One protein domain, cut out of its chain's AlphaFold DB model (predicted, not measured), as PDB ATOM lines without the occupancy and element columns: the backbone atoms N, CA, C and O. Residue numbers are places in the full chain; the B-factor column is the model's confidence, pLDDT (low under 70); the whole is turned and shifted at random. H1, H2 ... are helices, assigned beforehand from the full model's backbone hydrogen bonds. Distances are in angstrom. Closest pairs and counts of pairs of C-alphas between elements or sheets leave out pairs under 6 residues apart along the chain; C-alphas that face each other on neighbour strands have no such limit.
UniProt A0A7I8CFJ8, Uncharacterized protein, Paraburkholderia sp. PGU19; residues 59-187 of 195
ATOM      1  N   ASP A  59      47.863 107.505  94.305       82.19
ATOM      2  CA  ASP A  59      47.055 107.289  95.508       82.19
ATOM      3  C   ASP A  59      45.661 106.746  95.207       82.19
ATOM      4  O   ASP A  59      45.186 105.851  95.912       82.19
ATOM      5  N   ASN A  60      45.016 107.239  94.143       87.12
ATOM      6  CA  ASN A  60      43.707 106.753  93.728       87.12
ATOM      7  C   ASN A  60      43.786 105.294  93.259       87.12
ATOM      8  O   ASN A  60      43.014 104.453  93.725       87.12
ATOM      9  N   PHE A  61      44.768 104.955  92.418       87.19
ATOM     10  CA  PHE A  61      44.985 103.572  91.983       87.19
ATOM     11  C   PHE A  61      45.329 102.636  93.143       87.19
ATOM     12  O   PHE A  61      44.780 101.537  93.226       87.19
ATOM     13  N   LEU A  62      46.182 103.069  94.073       85.31
ATOM     14  CA  LEU A  62      46.512 102.291  95.263       85.31
ATOM     15  C   LEU A  62      45.295 102.119  96.181       85.31
ATOM     16  O   LEU A  62      45.113 101.048  96.755       85.31
ATOM     17  N   ASN A  63      44.433 103.131  96.311       85.94
ATOM     18  CA  ASN A  63      43.202 103.026  97.094       85.94
ATOM     19  C   ASN A  63      42.218 102.019  96.477       85.94
ATOM     20  O   ASN A  63      41.716 101.140  97.179       85.94
ATOM     21  N   ILE A  64      42.019 102.083  95.158       90.44
ATOM     22  CA  ILE A  64      41.213 101.105  94.413       90.44
ATOM     23  C   ILE A  64      41.807  99.701  94.566       90.44
ATOM     24  O   ILE A  64      41.080  98.750  94.861       90.44
ATOM     25  N   GLY A  65      43.127  99.569  94.422       88.94
ATOM     26  CA  GLY A  65      43.847  98.310  94.593       88.94
ATOM     27  C   GLY A  65      43.651  97.710  95.986       88.94
ATOM     28  O   GLY A  65      43.357  96.526  96.097       88.94
ATOM     29  N   ARG A  66      43.714  98.524  97.047       84.50
ATOM     30  CA  ARG A  66      43.489  98.085  98.437       84.50
ATOM     31  C   ARG A  66      42.065  97.598  98.682       84.50
ATOM     32  O   ARG A  66      41.879  96.524  99.250       84.50
ATOM     33  N   GLN A  67      41.067  98.357  98.232       89.81
ATOM     34  CA  GLN A  67      39.662  97.956  98.365       89.81
ATOM     35  C   GLN A  67      39.391  96.660  97.591       89.81
ATOM     36  O   GLN A  67      38.763  95.737  98.110       89.81
ATOM     37  N   THR A  68      39.950  96.552  96.384       93.44
ATOM     38  CA  THR A  68      39.833  95.352  95.549       93.44
ATOM     39  C   THR A  68      40.551  94.157  96.171       93.44
ATOM     40  O   THR A  68      40.010  93.053  96.158       93.44
ATOM     41  N   ALA A  69      41.737  94.349  96.756       92.25
ATOM     42  CA  ALA A  69      42.503  93.292  97.409       92.25
ATOM     43  C   ALA A  69      41.745  92.700  98.606       92.25
ATOM     44  O   ALA A  69      41.631  91.479  98.703       92.25
ATOM     45  N   LEU A  70      41.155  93.548  99.461       90.50
ATOM     46  CA  LEU A  70      40.324  93.102 100.587       90.50
ATOM     47  C   LEU A  70      39.158  92.228 100.116       90.50
ATOM     48  O   LEU A  70      38.989  91.107 100.594       90.50
ATOM     49  N   VAL A  71      38.388  92.710  99.135       93.50
ATOM     50  CA  VAL A  71      37.257  91.954  98.577       93.50
ATOM     51  C   VAL A  71      37.725  90.666  97.892       93.50
ATOM     52  O   VAL A  71      37.066  89.639  98.027       93.50
ATOM     53  N   SER A  72      38.874  90.676  97.214       95.62
ATOM     54  CA  SER A  72      39.419  89.494  96.529       95.62
ATOM     55  C   SER A  72      39.835  88.396  97.506       95.62
ATOM     56  O   SER A  72      39.506  87.232  97.291       95.62
ATOM     57  N   ILE A  73      40.505  88.748  98.610       94.19
ATOM     58  CA  ILE A  73      40.879  87.786  99.662       94.19
ATOM     59  C   ILE A  73      39.621  87.148 100.264       94.19
ATOM     60  O   ILE A  73      39.544  85.926 100.405       94.19
ATOM     61  N   ILE A  74      38.607  87.963 100.555       94.44
ATOM     62  CA  ILE A  74      37.315  87.482 101.057       94.44
ATOM     63  C   ILE A  74      36.639  86.569 100.030       94.44
ATOM     64  O   ILE A  74      36.136  85.510 100.396       94.44
ATOM     65  N   ALA A  75      36.657  86.934  98.746       95.12
ATOM     66  CA  ALA A  75      36.071  86.136  97.672       95.12
ATOM     67  C   ALA A  75      36.729  84.751  97.543       95.12
ATOM     68  O   ALA A  75      36.033  83.754  97.331       95.12
ATOM     69  N   ILE A  76      38.050  84.658  97.734       95.88
ATOM     70  CA  ILE A  76      38.762  83.372  97.780       95.88
ATOM     71  C   ILE A  76      38.243  82.523  98.950       95.88
ATOM     72  O   ILE A  76      37.899  81.360  98.752       95.88
ATOM     73  N   GLY A  77      38.095  83.103 100.146       92.44
ATOM     74  CA  GLY A  77      37.495  82.416 101.298       92.44
ATOM     75  C   GLY A  77      36.058  81.949 101.030       92.44
ATOM     76  O   GLY A  77      35.707  80.792 101.269       92.44
ATOM     77  N   MET A  78      35.244  82.822 100.440       95.00
ATOM     78  CA  MET A  78      33.857  82.541 100.061       95.00
ATOM     79  C   MET A  78      33.724  81.450  98.997       95.00
ATOM     80  O   MET A  78      32.706  80.759  98.950       95.00
ATOM     81  N   THR A  79      34.755  81.232  98.181       95.75
ATOM     82  CA  THR A  79      34.772  80.134  97.206       95.75
ATOM     83  C   THR A  79      34.624  78.781  97.908       95.75
ATOM     84  O   THR A  79      33.847  77.942  97.453       95.75
ATOM     85  N   PHE A  80      35.269  78.580  99.063       93.19
ATOM     86  CA  PHE A  80      35.120  77.346  99.847       93.19
ATOM     87  C   PHE A  80      33.700  77.170 100.400       93.19
ATOM     88  O   PHE A  80      33.162  76.064 100.372       93.19
ATOM     89  N   VAL A  81      33.064  78.261 100.838       93.06
ATOM     90  CA  VAL A  81      31.675  78.261 101.327       93.06
ATOM     91  C   VAL A  81      30.705  77.845 100.215       93.06
ATOM     92  O   VAL A  81      29.841  76.991 100.423       93.06
ATOM     93  N   ILE A  82      30.891  78.392  99.011       94.62
ATOM     94  CA  ILE A  82      30.050  78.095  97.845       94.62
ATOM     95  C   ILE A  82      30.258  76.655  97.364       94.62
ATOM     96  O   ILE A  82      29.282  75.968  97.060       94.62
ATOM     97  N   ILE A  83      31.501  76.159  97.336       96.25
ATOM     98  CA  ILE A  83      31.795  74.756  96.990       96.25
ATOM     99  C   ILE A  83      31.111  73.801  97.978       96.25
ATOM    100  O   ILE A  83      30.575  72.770  97.567       96.25
ATOM    101  N   ALA A  84      31.035  74.172  99.259       91.50
ATOM    102  CA  ALA A  84      30.284  73.440 100.279       91.50
ATOM    103  C   ALA A  84      28.748  73.567 100.147       91.50
ATOM    104  O   ALA A  84      28.019  73.047 100.994       91.50
ATOM    105  N   ARG A  85      28.247  74.228  99.090       93.00
ATOM    106  CA  ARG A  85      26.828  74.527  98.823       93.00
ATOM    107  C   ARG A  85      26.157  75.346  99.924       93.00
ATOM    108  O   ARG A  85      24.947  75.251 100.113       93.00
ATOM    109  N   GLN A  86      26.939  76.146 100.639       93.50
ATOM    110  CA  GLN A  86      26.438  77.050 101.662       93.50
ATOM    111  C   GLN A  86      26.392  78.486 101.131       93.50
ATOM    112  O   GLN A  86      27.098  78.862 100.196       93.50
ATOM    113  N   ILE A  87      25.540  79.293 101.753       92.88
ATOM    114  CA  ILE A  87      25.445  80.741 101.547       92.88
ATOM    115  C   ILE A  87      25.915  81.422 102.832       92.88
ATOM    116  O   ILE A  87      25.378  81.108 103.898       92.88
ATOM    117  N   ASP A  88      26.875  82.346 102.726       93.75
ATOM    118  CA  ASP A  88      27.325  83.190 103.838       93.75
ATOM    119  C   ASP A  88      27.076  84.672 103.547       93.75
ATOM    120  O   ASP A  88      27.742  85.301 102.727       93.75
ATOM    121  N   LEU A  89      26.077  85.219 104.239       93.50
ATOM    122  CA  LEU A  89      25.734  86.641 104.214       93.50
ATOM    123  C   LEU A  89      26.435  87.442 105.315       93.50
ATOM    124  O   LEU A  89      26.468  88.670 105.259       93.50
ATOM    125  N   SER A  90      26.995  86.763 106.317       94.81
ATOM    126  CA  SER A  90      27.617  87.375 107.492       94.81
ATOM    127  C   SER A  90      29.056  87.823 107.257       94.81
ATOM    128  O   SER A  90      29.605  88.537 108.095       94.81
ATOM    129  N   VAL A  91      29.666  87.465 106.124       94.06
ATOM    130  CA  VAL A  91      31.084  87.739 105.843       94.06
ATOM    131  C   VAL A  91      31.456  89.220 105.985       94.06
ATOM    132  O   VAL A  91      32.499  89.550 106.544       94.06
ATOM    133  N   GLY A  92      30.564  90.131 105.578       92.12
ATOM    134  CA  GLY A  92      30.779  91.573 105.723       92.12
ATOM    135  C   GLY A  92      30.751  92.044 107.180       92.12
ATOM    136  O   GLY A  92      31.596  92.835 107.595       92.12
ATOM    137  N   SER A  93      29.816  91.537 107.988       93.06
ATOM    138  CA  SER A  93      29.785  91.840 109.426       93.06
ATOM    139  C   SER A  93      30.893  91.147 110.207       93.06
ATOM    140  O   SER A  93      31.358  91.708 111.191       93.06
ATOM    141  N   ALA A  94      31.326  89.961 109.775       94.50
ATOM    142  CA  ALA A  94      32.450  89.257 110.373       94.50
ATOM    143  C   ALA A  94      33.745  90.043 110.142       94.50
ATOM    144  O   ALA A  94      34.466  90.301 111.098       94.50
ATOM    145  N   LEU A  95      33.978  90.527 108.913       94.38
ATOM    146  CA  LEU A  95      35.084  91.438 108.602       94.38
ATOM    147  C   LEU A  95      35.055  92.688 109.492       94.38
ATOM    148  O   LEU A  95      36.074  93.048 110.079       94.38
ATOM    149  N   ALA A  96      33.892  93.336 109.605       92.69
ATOM    150  CA  ALA A  96      33.738  94.540 110.419       92.69
ATOM    151  C   ALA A  96      34.009  94.272 111.909       92.69
ATOM    152  O   ALA A  96      34.725  95.039 112.551       92.69
ATOM    153  N   LEU A  97      33.482  93.169 112.448       94.38
ATOM    154  CA  LEU A  97      33.682  92.787 113.844       94.38
ATOM    155  C   LEU A  97      35.143  92.400 114.119       94.38
ATOM    156  O   LEU A  97      35.695  92.821 115.129       94.38
ATOM    157  N   SER A  98      35.794  91.674 113.207       94.62
ATOM    158  CA  SER A  98      37.226  91.362 113.281       94.62
ATOM    159  C   SER A  98      38.098  92.617 113.267       94.62
ATOM    160  O   SER A  98      38.996  92.738 114.099       94.62
ATOM    161  N   GLY A  99      37.829  93.567 112.366       92.19
ATOM    162  CA  GLY A  99      38.556  94.839 112.309       92.19
ATOM    163  C   GLY A  99      38.368  95.672 113.578       92.19
ATOM    164  O   GLY A  99      39.328  96.213 114.118       92.19
ATOM    165  N   MET A 100      37.146  95.700 114.111       92.62
ATOM    166  CA  MET A 100      36.847  96.344 115.388       92.62
ATOM    167  C   MET A 100      37.563  95.673 116.563       92.62
ATOM    168  O   MET A 100      38.138  96.367 117.394       92.62
ATOM    169  N   SER A 101      37.558  94.339 116.642       93.50
ATOM    170  CA  SER A 101      38.290  93.611 117.686       93.50
ATOM    171  C   SER A 101      39.787  93.898 117.624       93.50
ATOM    172  O   SER A 101      40.408  94.074 118.668       93.50
ATOM    173  N   ALA A 102      40.359  93.994 116.419       92.38
ATOM    174  CA  ALA A 102      41.751  94.384 116.237       92.38
ATOM    175  C   ALA A 102      42.015  95.804 116.758       92.38
ATOM    176  O   ALA A 102      42.951  95.997 117.530       92.38
ATOM    177  N   ALA A 103      41.166  96.772 116.398       90.56
ATOM    178  CA  ALA A 103      41.284  98.155 116.861       90.56
ATOM    179  C   ALA A 103      41.172  98.263 118.392       90.56
ATOM    180  O   ALA A 103      42.034  98.857 119.028       90.56
ATOM    181  N   LEU A 104      40.173  97.614 118.998       91.06
ATOM    182  CA  LEU A 104      39.987  97.605 120.453       91.06
ATOM    183  C   LEU A 104      41.158  96.949 121.188       91.06
ATOM    184  O   LEU A 104      41.585  97.439 122.231       91.06
ATOM    185  N   ALA A 105      41.690  95.848 120.652       91.81
ATOM    186  CA  ALA A 105      42.846  95.184 121.239       91.81
ATOM    187  C   ALA A 105      44.089  96.082 121.192       91.81
ATOM    188  O   ALA A 105      44.838  96.141 122.167       91.81
ATOM    189  N   MET A 106      44.271  96.825 120.099       90.31
ATOM    190  CA  MET A 106      45.364  97.785 119.981       90.31
ATOM    191  C   MET A 106      45.208  98.966 120.945       90.31
ATOM    192  O   MET A 106      46.156  99.314 121.641       90.31
ATOM    193  N   SER A 107      44.003  99.532 121.047       88.81
ATOM    194  CA  SER A 107      43.743 100.706 121.888       88.81
ATOM    195  C   SER A 107      43.721 100.408 123.390       88.81
ATOM    196  O   SER A 107      44.063 101.279 124.188       88.81
ATOM    197  N   HIS A 108      43.301  99.207 123.806       87.12
ATOM    198  CA  HIS A 108      43.059  98.907 125.226       87.12
ATOM    199  C   HIS A 108      43.968  97.839 125.837       87.12
ATOM    200  O   HIS A 108      44.091  97.800 127.060       87.12
ATOM    201  N   ILE A 109      44.574  96.955 125.036       86.75
ATOM    202  CA  ILE A 109      45.420  95.866 125.554       86.75
ATOM    203  C   ILE A 109      46.892  96.196 125.339       86.75
ATOM    204  O   ILE A 109      47.686  96.149 126.276       86.75
ATOM    205  N   SER A 110      47.277  96.482 124.097       83.44
ATOM    206  CA  SER A 110      48.670  96.730 123.740       83.44
ATOM    207  C   SER A 110      48.754  97.457 122.412       83.44
ATOM    208  O   SER A 110      48.173  96.998 121.437       83.44
ATOM    209  N   ASP A 111      49.606  98.474 122.345       82.44
ATOM    210  CA  ASP A 111      49.953  99.249 121.146       82.44
ATOM    211  C   ASP A 111      50.674  98.437 120.033       82.44
ATOM    212  O   ASP A 111      51.356  98.973 119.161       82.44
ATOM    213  N   SER A 112      50.563  97.108 120.054       86.56
ATOM    214  CA  SER A 112      51.190  96.196 119.106       86.56
ATOM    215  C   SER A 112      50.200  95.718 118.048       86.56
ATOM    216  O   SER A 112      49.188  95.076 118.345       86.56
ATOM    217  N   TRP A 113      50.556  95.925 116.779       85.88
ATOM    218  CA  TRP A 113      49.784  95.440 115.631       85.88
ATOM    219  C   TRP A 113      49.611  93.914 115.621       85.88
ATOM    220  O   TRP A 113      48.622  93.408 115.094       85.88
ATOM    221  N   ILE A 114      50.541  93.173 116.237       90.19
ATOM    222  CA  ILE A 114      50.487  91.709 116.340       90.19
ATOM    223  C   ILE A 114      49.303  91.286 117.214       90.19
ATOM    224  O   ILE A 114      48.578  90.353 116.871       90.19
ATOM    225  N   VAL A 115      49.072  91.996 118.322       91.00
ATOM    226  CA  VAL A 115      47.944  91.731 119.224       91.00
ATOM    227  C   VAL A 115      46.626  92.030 118.510       91.00
ATOM    228  O   VAL A 115      45.706  91.213 118.561       91.00
ATOM    229  N   GLY A 116      46.570  93.135 117.758       92.00
ATOM    230  CA  GLY A 116      45.437  93.454 116.888       92.00
ATOM    231  C   GLY A 116      45.161  92.361 115.848       92.00
ATOM    232  O   GLY A 116      44.024  91.911 115.707       92.00
ATOM    233  N   ALA A 117      46.198  91.870 115.164       91.56
ATOM    234  CA  ALA A 117      46.073  90.808 114.168       91.56
ATOM    235  C   ALA A 117      45.536  89.500 114.774       91.56
ATOM    236  O   ALA A 117      44.617  88.897 114.218       91.56
ATOM    237  N   ILE A 118      46.058  89.088 115.935       95.69
ATOM    238  CA  ILE A 118      45.586  87.893 116.649       95.69
ATOM    239  C   ILE A 118      44.121  88.057 117.064       95.69
ATOM    240  O   ILE A 118      43.328  87.142 116.847       95.69
ATOM    241  N   ALA A 119      43.743  89.218 117.607       95.12
ATOM    242  CA  ALA A 119      42.364  89.495 117.994       95.12
ATOM    243  C   ALA A 119      41.413  89.446 116.787       95.12
ATOM    244  O   ALA A 119      40.386  88.774 116.839       95.12
ATOM    245  N   GLY A 120      41.775  90.082 115.669       94.56
ATOM    246  CA  GLY A 120      40.949  90.093 114.460       94.56
ATOM    247  C   GLY A 120      40.780  88.708 113.825       94.56
ATOM    248  O   GLY A 120      39.656  88.315 113.491       94.56
ATOM    249  N   ILE A 121      41.875  87.946 113.699       95.44
ATOM    250  CA  ILE A 121      41.850  86.562 113.195       95.44
ATOM    251  C   ILE A 121      41.040  85.670 114.138       95.44
ATOM    252  O   ILE A 121      40.197  84.902 113.675       95.44
ATOM    253  N   GLY A 122      41.250  85.804 115.449       97.06
ATOM    254  CA  GLY A 122      40.523  85.062 116.476       97.06
ATOM    255  C   GLY A 122      39.017  85.292 116.392       97.06
ATOM    256  O   GLY A 122      38.256  84.329 116.305       97.06
ATOM    257  N   THR A 123      38.580  86.550 116.319       96.25
ATOM    258  CA  THR A 123      37.161  86.900 116.161       96.25
ATOM    259  C   THR A 123      36.569  86.294 114.886       96.25
ATOM    260  O   THR A 123      35.501  85.683 114.936       96.25
ATOM    261  N   GLY A 124      37.274  86.389 113.756       94.62
ATOM    262  CA  GLY A 124      36.804  85.834 112.483       94.62
ATOM    263  C   GLY A 124      36.692  84.308 112.523       94.62
ATOM    264  O   GLY A 124      35.693  83.744 112.073       94.62
ATOM    265  N   ALA A 125      37.675  83.640 113.133       95.75
ATOM    266  CA  ALA A 125      37.678  82.194 113.325       95.75
ATOM    267  C   ALA A 125      36.536  81.734 114.240       95.75
ATOM    268  O   ALA A 125      35.876  80.746 113.929       95.75
ATOM    269  N   ILE A 126      36.258  82.461 115.328       96.69
ATOM    270  CA  ILE A 126      35.140  82.168 116.237       96.69
ATOM    271  C   ILE A 126      33.807  82.297 115.498       96.69
ATOM    272  O   ILE A 126      32.990  81.379 115.547       96.69
ATOM    273  N   VAL A 127      33.594  83.397 114.771       95.62
ATOM    274  CA  VAL A 127      32.359  83.615 114.003       95.62
ATOM    275  C   VAL A 127      32.173  82.525 112.942       95.62
ATOM    276  O   VAL A 127      31.096  81.935 112.840       95.62
ATOM    277  N   GLY A 128      33.232  82.198 112.197       93.75
ATOM    278  CA  GLY A 128      33.217  81.117 111.211       93.75
ATOM    279  C   GLY A 128      32.938  79.748 111.836       93.75
ATOM    280  O   GLY A 128      32.126  78.986 111.312       93.75
ATOM    281  N   ALA A 129      33.547  79.452 112.987       95.00
ATOM    282  CA  ALA A 129      33.326  78.213 113.724       95.00
ATOM    283  C   ALA A 129      31.886  78.099 114.236       95.00
ATOM    284  O   ALA A 129      31.292  77.032 114.108       95.00
ATOM    285  N   ILE A 130      31.298  79.183 114.751       95.38
ATOM    286  CA  ILE A 130      29.890  79.216 115.174       95.38
ATOM    287  C   ILE A 130      28.977  78.935 113.976       95.38
ATOM    288  O   ILE A 130      28.148  78.028 114.042       95.38
ATOM    289  N   ASN A 131      29.165  79.648 112.862       94.56
ATOM    290  CA  ASN A 131      28.367  79.447 111.651       94.56
ATOM    291  C   ASN A 131      28.477  78.006 111.130       94.56
ATOM    292  O   ASN A 131      27.463  77.369 110.827       94.56
ATOM    293  N   GLY A 132      29.700  77.472 111.061       92.56
ATOM    294  CA  GLY A 132      29.966  76.105 110.622       92.56
ATOM    295  C   GLY A 132      29.373  75.063 111.569       92.56
ATOM    296  O   GLY A 132      28.726  74.119 111.116       92.56
ATOM    297  N   PHE A 133      29.527  75.247 112.880       95.25
ATOM    298  CA  PHE A 133      28.997  74.343 113.898       95.25
ATOM    299  C   PHE A 133      27.469  74.290 113.865       95.25
ATOM    300  O   PHE A 133      26.900  73.204 113.789       95.25
ATOM    301  N   VAL A 134      26.797  75.443 113.861       95.50
ATOM    302  CA  VAL A 134      25.328  75.516 113.831       95.50
ATOM    303  C   VAL A 134      24.788  74.883 112.548       95.50
ATOM    304  O   VAL A 134      23.872  74.067 112.601       95.50
ATOM    305  N   THR A 135      25.397  75.186 111.402       94.69
ATOM    306  CA  THR A 135      24.949  74.633 110.117       94.69
ATOM    307  C   THR A 135      25.149  73.113 110.054       94.69
ATOM    308  O   THR A 135      24.254  72.389 109.627       94.69
ATOM    309  N   THR A 136      26.295  72.597 110.515       92.88
ATOM    310  CA  THR A 136      26.636  71.165 110.384       92.88
ATOM    311  C   THR A 136      26.054  70.272 111.478       92.88
ATOM    312  O   THR A 136      25.678  69.137 111.192       92.88
ATOM    313  N   ARG A 137      25.975  70.743 112.729       94.44
ATOM    314  CA  ARG A 137      25.482  69.946 113.868       94.44
ATOM    315  C   ARG A 137      23.998  70.128 114.136       94.44
ATOM    316  O   ARG A 137      23.349  69.155 114.504       94.44
ATOM    317  N   LEU A 138      23.474  71.343 113.978       93.06
ATOM    318  CA  LEU A 138      22.058  71.632 114.237       93.06
ATOM    319  C   LEU A 138      21.197  71.513 112.974       93.06
ATOM    320  O   LEU A 138      19.978  71.595 113.069       93.06
ATOM    321  N   ASN A 139      21.821  71.278 111.811       91.25
ATOM    322  CA  ASN A 139      21.156  71.070 110.522       91.25
ATOM    323  C   ASN A 139      20.195  72.217 110.149       91.25
ATOM    324  O   ASN A 139      19.141  72.017 109.545       91.25
ATOM    325  N   ILE A 140      20.559  73.437 110.555       94.44
ATOM    326  CA  ILE A 140      19.831  74.665 110.231       94.44
ATOM    327  C   ILE A 140      20.363  75.187 108.886       94.44
ATOM    328  O   ILE A 140      21.582  75.239 108.707       94.44
ATOM    329  N   PRO A 141      19.498  75.621 107.949       93.75
ATOM    330  CA  PRO A 141      19.937  76.206 106.681       93.75
ATOM    331  C   PRO A 141      20.917  77.378 106.876       93.75
ATOM    332  O   PRO A 141      20.611  78.320 107.611       93.75
ATOM    333  N   SER A 142      22.063  77.376 106.180       94.06
ATOM    334  CA  SER A 142      23.141  78.358 106.421       94.06
ATOM    335  C   SER A 142      22.733  79.807 106.180       94.06
ATOM    336  O   SER A 142      23.253  80.709 106.829       94.06
ATOM    337  N   PHE A 143      21.792  80.049 105.268       94.88
ATOM    338  CA  PHE A 143      21.250  81.381 105.020       94.88
ATOM    339  C   PHE A 143      20.624  81.976 106.291       94.88
ATOM    340  O   PHE A 143      20.866  83.135 106.607       94.88
ATOM    341  N   LEU A 144      19.879  81.173 107.061       95.31
ATOM    342  CA  LEU A 144      19.267  81.625 108.314       95.31
ATOM    343  C   LEU A 144      20.323  81.875 109.390       95.31
ATOM    344  O   LEU A 144      20.282  82.901 110.065       95.31
ATOM    345  N   VAL A 145      21.289  80.961 109.511       96.19
ATOM    346  CA  VAL A 145      22.401  81.094 110.462       96.19
ATOM    347  C   VAL A 145      23.187  82.371 110.175       96.19
ATOM    348  O   VAL A 145      23.391  83.189 111.064       96.19
ATOM    349  N   THR A 146      23.569  82.589 108.919       96.19
ATOM    350  CA  THR A 146      24.413  83.720 108.524       96.19
ATOM    351  C   THR A 146      23.651  85.046 108.523       96.19
ATOM    352  O   THR A 146      24.240  86.065 108.862       96.19
ATOM    353  N   LEU A 147      22.337  85.075 108.276       95.75
ATOM    354  CA  LEU A 147      21.513  86.264 108.551       95.75
ATOM    355  C   LEU A 147      21.435  86.600 110.047       95.75
ATOM    356  O   LEU A 147      21.496  87.774 110.431       95.75
ATOM    357  N   GLY A 148      21.298  85.577 110.893       95.94
ATOM    358  CA  GLY A 148      21.317  85.731 112.346       95.94
ATOM    359  C   GLY A 148      22.654  86.296 112.819       95.94
ATOM    360  O   GLY A 148      22.688  87.331 113.484       95.94
ATOM    361  N   THR A 149      23.756  85.684 112.388       96.12
ATOM    362  CA  THR A 149      25.119  86.138 112.683       96.12
ATOM    363  C   THR A 149      25.394  87.531 112.128       96.12
ATOM    364  O   THR A 149      26.007  88.334 112.823       96.12
ATOM    365  N   LEU A 150      24.888  87.869 110.936       95.75
ATOM    366  CA  LEU A 150      24.973  89.219 110.370       95.75
ATOM    367  C   LEU A 150      24.382  90.267 111.319       95.75
ATOM    368  O   LEU A 150      25.002  91.298 111.592       95.75
ATOM    369  N   SER A 151      23.181  89.989 111.825       95.25
ATOM    370  CA  SER A 151      22.459  90.885 112.730       95.25
ATOM    371  C   SER A 151      23.118  90.941 114.109       95.25
ATOM    372  O   SER A 151      23.311  92.028 114.651       95.25
ATOM    373  N   ALA A 152      23.527  89.790 114.648       95.38
ATOM    374  CA  ALA A 152      24.192  89.685 115.943       95.38
ATOM    375  C   ALA A 152      25.556  90.388 115.947       95.38
ATOM    376  O   ALA A 152      25.817  91.198 116.829       95.38
ATOM    377  N   ALA A 153      26.398  90.150 114.938       93.81
ATOM    378  CA  ALA A 153      27.707  90.786 114.819       93.81
ATOM    379  C   ALA A 153      27.586  92.307 114.666       93.81
ATOM    380  O   ALA A 153      28.331  93.043 115.307       93.81
ATOM    381  N   ARG A 154      26.606  92.798 113.889       91.00
ATOM    382  CA  ARG A 154      26.299  94.237 113.821       91.00
ATOM    383  C   ARG A 154      25.827  94.801 115.158       91.00
ATOM    384  O   ARG A 154      26.285  95.868 115.549       91.00
ATOM    385  N   GLY A 155      24.926  94.106 115.849       92.00
ATOM    386  CA  GLY A 155      24.431  94.527 117.159       92.00
ATOM    387  C   GLY A 155      25.555  94.611 118.191       92.00
ATOM    388  O   GLY A 155      25.717  95.642 118.837       92.00
ATOM    389  N   LEU A 156      26.386  93.568 118.277       92.50
ATOM    390  CA  LEU A 156      27.564  93.530 119.144       92.50
ATOM    391  C   LEU A 156      28.536  94.662 118.821       92.50
ATOM    392  O   LEU A 156      28.961  95.376 119.723       92.50
ATOM    393  N   ALA A 157      28.828  94.866 117.536       88.12
ATOM    394  CA  ALA A 157      29.676  95.954 117.079       88.12
ATOM    395  C   ALA A 157      29.177  97.320 117.579       88.12
ATOM    396  O   ALA A 157      29.950  98.095 118.139       88.12
ATOM    397  N   LEU A 158      27.878  97.598 117.434       89.50
ATOM    398  CA  LEU A 158      27.266  98.853 117.878       89.50
ATOM    399  C   LEU A 158      27.264  99.008 119.404       89.50
ATOM    400  O   LEU A 158      27.530 100.101 119.902       89.50
ATOM    401  N   MET A 159      26.989  97.927 120.139       90.38
ATOM    402  CA  MET A 159      26.981  97.940 121.604       90.38
ATOM    403  C   MET A 159      28.371  98.200 122.182       90.38
ATOM    404  O   MET A 159      28.508  99.024 123.079       90.38
ATOM    405  N   VAL A 160      29.400  97.526 121.659       88.19
ATOM    406  CA  VAL A 160      30.774  97.652 122.164       88.19
ATOM    407  C   VAL A 160      31.342  99.035 121.863       88.19
ATOM    408  O   VAL A 160      31.937  99.662 122.730       88.19
ATOM    409  N   THR A 161      31.111  99.544 120.654       85.06
ATOM    410  CA  THR A 161      31.641 100.850 120.240       85.06
ATOM    411  C   THR A 161      30.820 102.038 120.725       85.06
ATOM    412  O   THR A 161      31.182 103.184 120.473       85.06
ATOM    413  N   THR A 162      29.676 101.811 121.378       85.50
ATOM    414  CA  THR A 162      28.717 102.878 121.715       85.50
ATOM    415  C   THR A 162      28.407 103.766 120.492       85.50
ATOM    416  O   THR A 162      28.215 104.977 120.598       85.50
ATOM    417  N   THR A 163      28.360 103.169 119.294       80.81
ATOM    418  CA  THR A 163      28.155 103.866 118.004       80.81
ATOM    419  C   THR A 163      29.271 104.858 117.614       80.81
ATOM    420  O   THR A 163      29.038 105.762 116.809       80.81
ATOM    421  N   ARG A 164      30.484 104.721 118.163       82.88
ATOM    422  CA  ARG A 164      31.641 105.576 117.848       82.88
ATOM    423  C   ARG A 164      32.757 104.785 117.162       82.88
ATOM    424  O   ARG A 164      33.053 103.674 117.573       82.88
ATOM    425  N   PRO A 165      33.404 105.320 116.118       81.81
ATOM    426  CA  PRO A 165      34.549 104.643 115.527       81.81
ATOM    427  C   PRO A 165      35.737 104.673 116.497       81.81
ATOM    428  O   PRO A 165      36.085 105.736 117.006       81.81
ATOM    429  N   GLU A 166      36.371 103.521 116.708       82.81
ATOM    430  CA  GLU A 166      37.652 103.445 117.411       82.81
ATOM    431  C   GLU A 166      38.785 103.741 116.434       82.81
ATOM    432  O   GLU A 166      38.959 103.047 115.428       82.81
ATOM    433  N   ILE A 167      39.525 104.813 116.711       81.31
ATOM    434  CA  ILE A 167      40.613 105.287 115.860       81.31
ATOM    435  C   ILE A 167      41.923 104.776 116.443       81.31
ATOM    436  O   ILE A 167      42.250 105.046 117.594       81.31
ATOM    437  N   ILE A 168      42.685 104.056 115.626       81.50
ATOM    438  CA  ILE A 168      44.025 103.604 115.990       81.50
ATOM    439  C   ILE A 168      44.975 104.795 115.849       81.50
ATOM    440  O   ILE A 168      45.147 105.309 114.747       81.50
ATOM    441  N   THR A 169      45.593 105.223 116.948       79.06
ATOM    442  CA  THR A 169      46.528 106.367 116.999       79.06
ATOM    443  C   THR A 169      47.999 105.951 117.004       79.06
ATOM    444  O   THR A 169      48.876 106.778 117.208       79.06
ATOM    445  N   ASN A 170      48.283 104.662 116.832       79.25
ATOM    446  CA  ASN A 170      49.630 104.128 116.937       79.25
ATOM    447  C   ASN A 170      50.478 104.463 115.699       79.25
ATOM    448  O   ASN A 170      50.222 103.940 114.612       79.25
ATOM    449  N   ASP A 171      51.526 105.269 115.877       75.50
ATOM    450  CA  ASP A 171      52.387 105.737 114.783       75.50
ATOM    451  C   ASP A 171      53.090 104.598 114.037       75.50
ATOM    452  O   ASP A 171      53.236 104.659 112.819       75.50
ATOM    453  N   HIS A 172      53.485 103.518 114.720       75.12
ATOM    454  CA  HIS A 172      54.108 102.366 114.061       75.12
ATOM    455  C   HIS A 172      53.115 101.608 113.179       75.12
ATOM    456  O   HIS A 172      53.456 101.192 112.071       75.12
ATOM    457  N   PHE A 173      51.876 101.445 113.642       76.62
ATOM    458  CA  PHE A 173      50.806 100.850 112.850       76.62
ATOM    459  C   PHE A 173      50.431 101.735 111.661       76.62
ATOM    460  O   PHE A 173      50.267 101.225 110.555       76.62
ATOM    461  N   ILE A 174      50.335 103.050 111.861       74.62
ATOM    462  CA  ILE A 174      50.021 104.010 110.796       74.62
ATOM    463  C   ILE A 174      51.181 104.109 109.798       74.62
ATOM    464  O   ILE A 174      50.939 104.164 108.598       74.62
ATOM    465  N   ALA A 175      52.436 104.065 110.233       68.75
ATOM    466  CA  ALA A 175      53.577 104.083 109.324       68.75
ATOM    467  C   ALA A 175      53.646 102.803 108.482       68.75
ATOM    468  O   ALA A 175      53.868 102.869 107.276       68.75
ATOM    469  N   ILE A 176      53.412 101.638 109.096       68.25
ATOM    470  CA  ILE A 176      53.482 100.359 108.386       68.25
ATOM    471  C   ILE A 176      52.239 100.143 107.526       68.25
ATOM    472  O   ILE A 176      52.398  99.853 106.360       68.25
ATOM    473  N   PHE A 177      51.017 100.291 108.039       72.94
ATOM    474  CA  PHE A 177      49.781  99.932 107.321       72.94
ATOM    475  C   PHE A 177      48.985 101.143 106.782       72.94
ATOM    476  O   PHE A 177      48.060 100.967 105.982       72.94
ATOM    477  N   GLY A 178      49.333 102.362 107.208       67.00
ATOM    478  CA  GLY A 178      48.643 103.629 106.926       67.00
ATOM    479  C   GLY A 178      49.308 104.478 105.836       67.00
ATOM    480  O   GLY A 178      48.987 104.282 104.677       67.00
ATOM    481  N   GLU A 179      50.169 105.446 106.153       60.53
ATOM    482  CA  GLU A 179      50.706 106.463 105.211       60.53
ATOM    483  C   GLU A 179      52.235 106.394 104.999       60.53
ATOM    484  O   GLU A 179      52.869 107.392 104.678       60.53
ATOM    485  N   GLY A 180      52.864 105.227 105.170       59.34
ATOM    486  CA  GLY A 180      54.296 105.069 104.878       59.34
ATOM    487  C   GLY A 180      54.639 105.226 103.387       59.34
ATOM    488  O   GLY A 180      54.010 104.588 102.536       59.34
ATOM    489  N   ASP A 181      55.680 106.009 103.087       61.31
ATOM    490  CA  ASP A 181      56.220 106.256 101.741       61.31
ATOM    491  C   ASP A 181      57.699 105.831 101.647       61.31
ATOM    492  O   ASP A 181      58.494 106.119 102.544       61.31
ATOM    493  N   ILE A 182      58.101 105.228 100.519       51.75
ATOM    494  CA  ILE A 182      59.510 105.150 100.090       51.75
ATOM    495  C   ILE A 182      59.637 105.857  98.748       51.75
ATOM    496  O   ILE A 182      58.922 105.548  97.797       51.75
ATOM    497  N   ALA A 183      60.576 106.799  98.651       52.62
ATOM    498  CA  ALA A 183      60.983 107.415  97.386       52.62
ATOM    499  C   ALA A 183      59.813 107.900  96.489       52.62
ATOM    500  O   ALA A 183      59.834 107.703  95.274       52.62
ATOM    501  N   GLY A 184      58.783 108.521  97.081       56.31
ATOM    502  CA  GLY A 184      57.624 109.067  96.356       56.31
ATOM    503  C   GLY A 184      56.602 108.029  95.869       56.31
ATOM    504  O   GLY A 184      55.664 108.391  95.161       56.31
ATOM    505  N   VAL A 185      56.769 106.753  96.240       57.78
ATOM    506  CA  VAL A 185      55.774 105.692  96.059       57.78
ATOM    507  C   VAL A 185      55.237 105.295  97.436       57.78
ATOM    508  O   VAL A 185      56.024 104.860  98.282       57.78
ATOM    509  N   PRO A 186      53.914 105.371  97.665       59.22
ATOM    510  CA  PRO A 186      53.333 104.937  98.926       59.22
ATOM    511  C   PRO A 186      53.549 103.445  99.155       59.22
ATOM    512  O   PRO A 186      52.901 102.599  98.529       59.22
ATOM    513  N   CYS A 187      54.472 103.108 100.055       55.53
ATOM    514  CA  CYS A 187      54.784 101.740 100.444       55.53
ATOM    515  C   CYS A 187      54.358 101.493 101.894       55.53
ATOM    516  O   CYS A 187      55.100 101.585 102.868       55.53
TER     517      CYS A 187
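Overview. This is residues 59 to 187 of the 195 residues of an uncharacterized protein of Paraburkholderia sp. PGU19 (UniProt A0A7I8CFJ8). Three helices, H2, H3 and H4, pack in an up-and-down bundle, each running against the one before it; the long helix H1 is held off from it, near H2 alone, and short H5 lies by the first residue of H3. Residues 63 to 69 of H1 stick out free. The printed part has 129 residues with five named helices, H1 to H5 in chain order, no named strand, and is all helix. It is elongated, 54 by 31 by 23 A, and only just compact, close to loose, with a radius of gyration of the C-alphas of 16.7 A.

Arrangement. Start at H3, residues 113 to 137. H2, residues 91 to 108, touches it in a hairpin, closest at the C-alphas of Ala 102 and Gly 116, 3.9 A, at 36 degrees, only just a steep tilt. H4, residues 142 to 161, makes a hairpin with H3: residues 127 to 135 touch 142 to 149, closest at C-alphas 135 and 142, 5.6 A, at a shallow tilt of 34 degrees, only just short of steep. With residues 150 to 157 alone H4 touches H2, the same way at a shallow tilt of 27 degrees; the closest C-alphas, Ser 93 and Leu 150, are 5.6 A apart. H1, residues 59 to 83, is close to but not clearly touching H2, C-alphas 74 and 91 being closest at 7.9 A; it is apart from H3 and H4. H5, residues 171 to 178, is close to but not clearly touching H3, C-alphas 113 and 173 being closest at 6.2 A. Every O i to N i+4 pair is within hydrogen-bond range in H2, H3, H4 and H5; in H1, 19 of 21 are.

Along the chain. Find C-alpha 59 at (47.055, 107.289, 95.508); H1 runs 36.0 A from there, with a kink of 30 degrees near residue 77. H2 measures 25.4 A, H3 35.3 A, H4 27.7 A and H5 9.0 A, ending at C-alpha 178, (48.643, 103.629, 106.926).

Size, cuts and confidence. The farthest C-alphas, Asn 139 and Ala 183, are 55.5 A apart. The printed part has no cut and no long link. Look for pLDDT under 70 at residues 175 to 176 and 178 to 187.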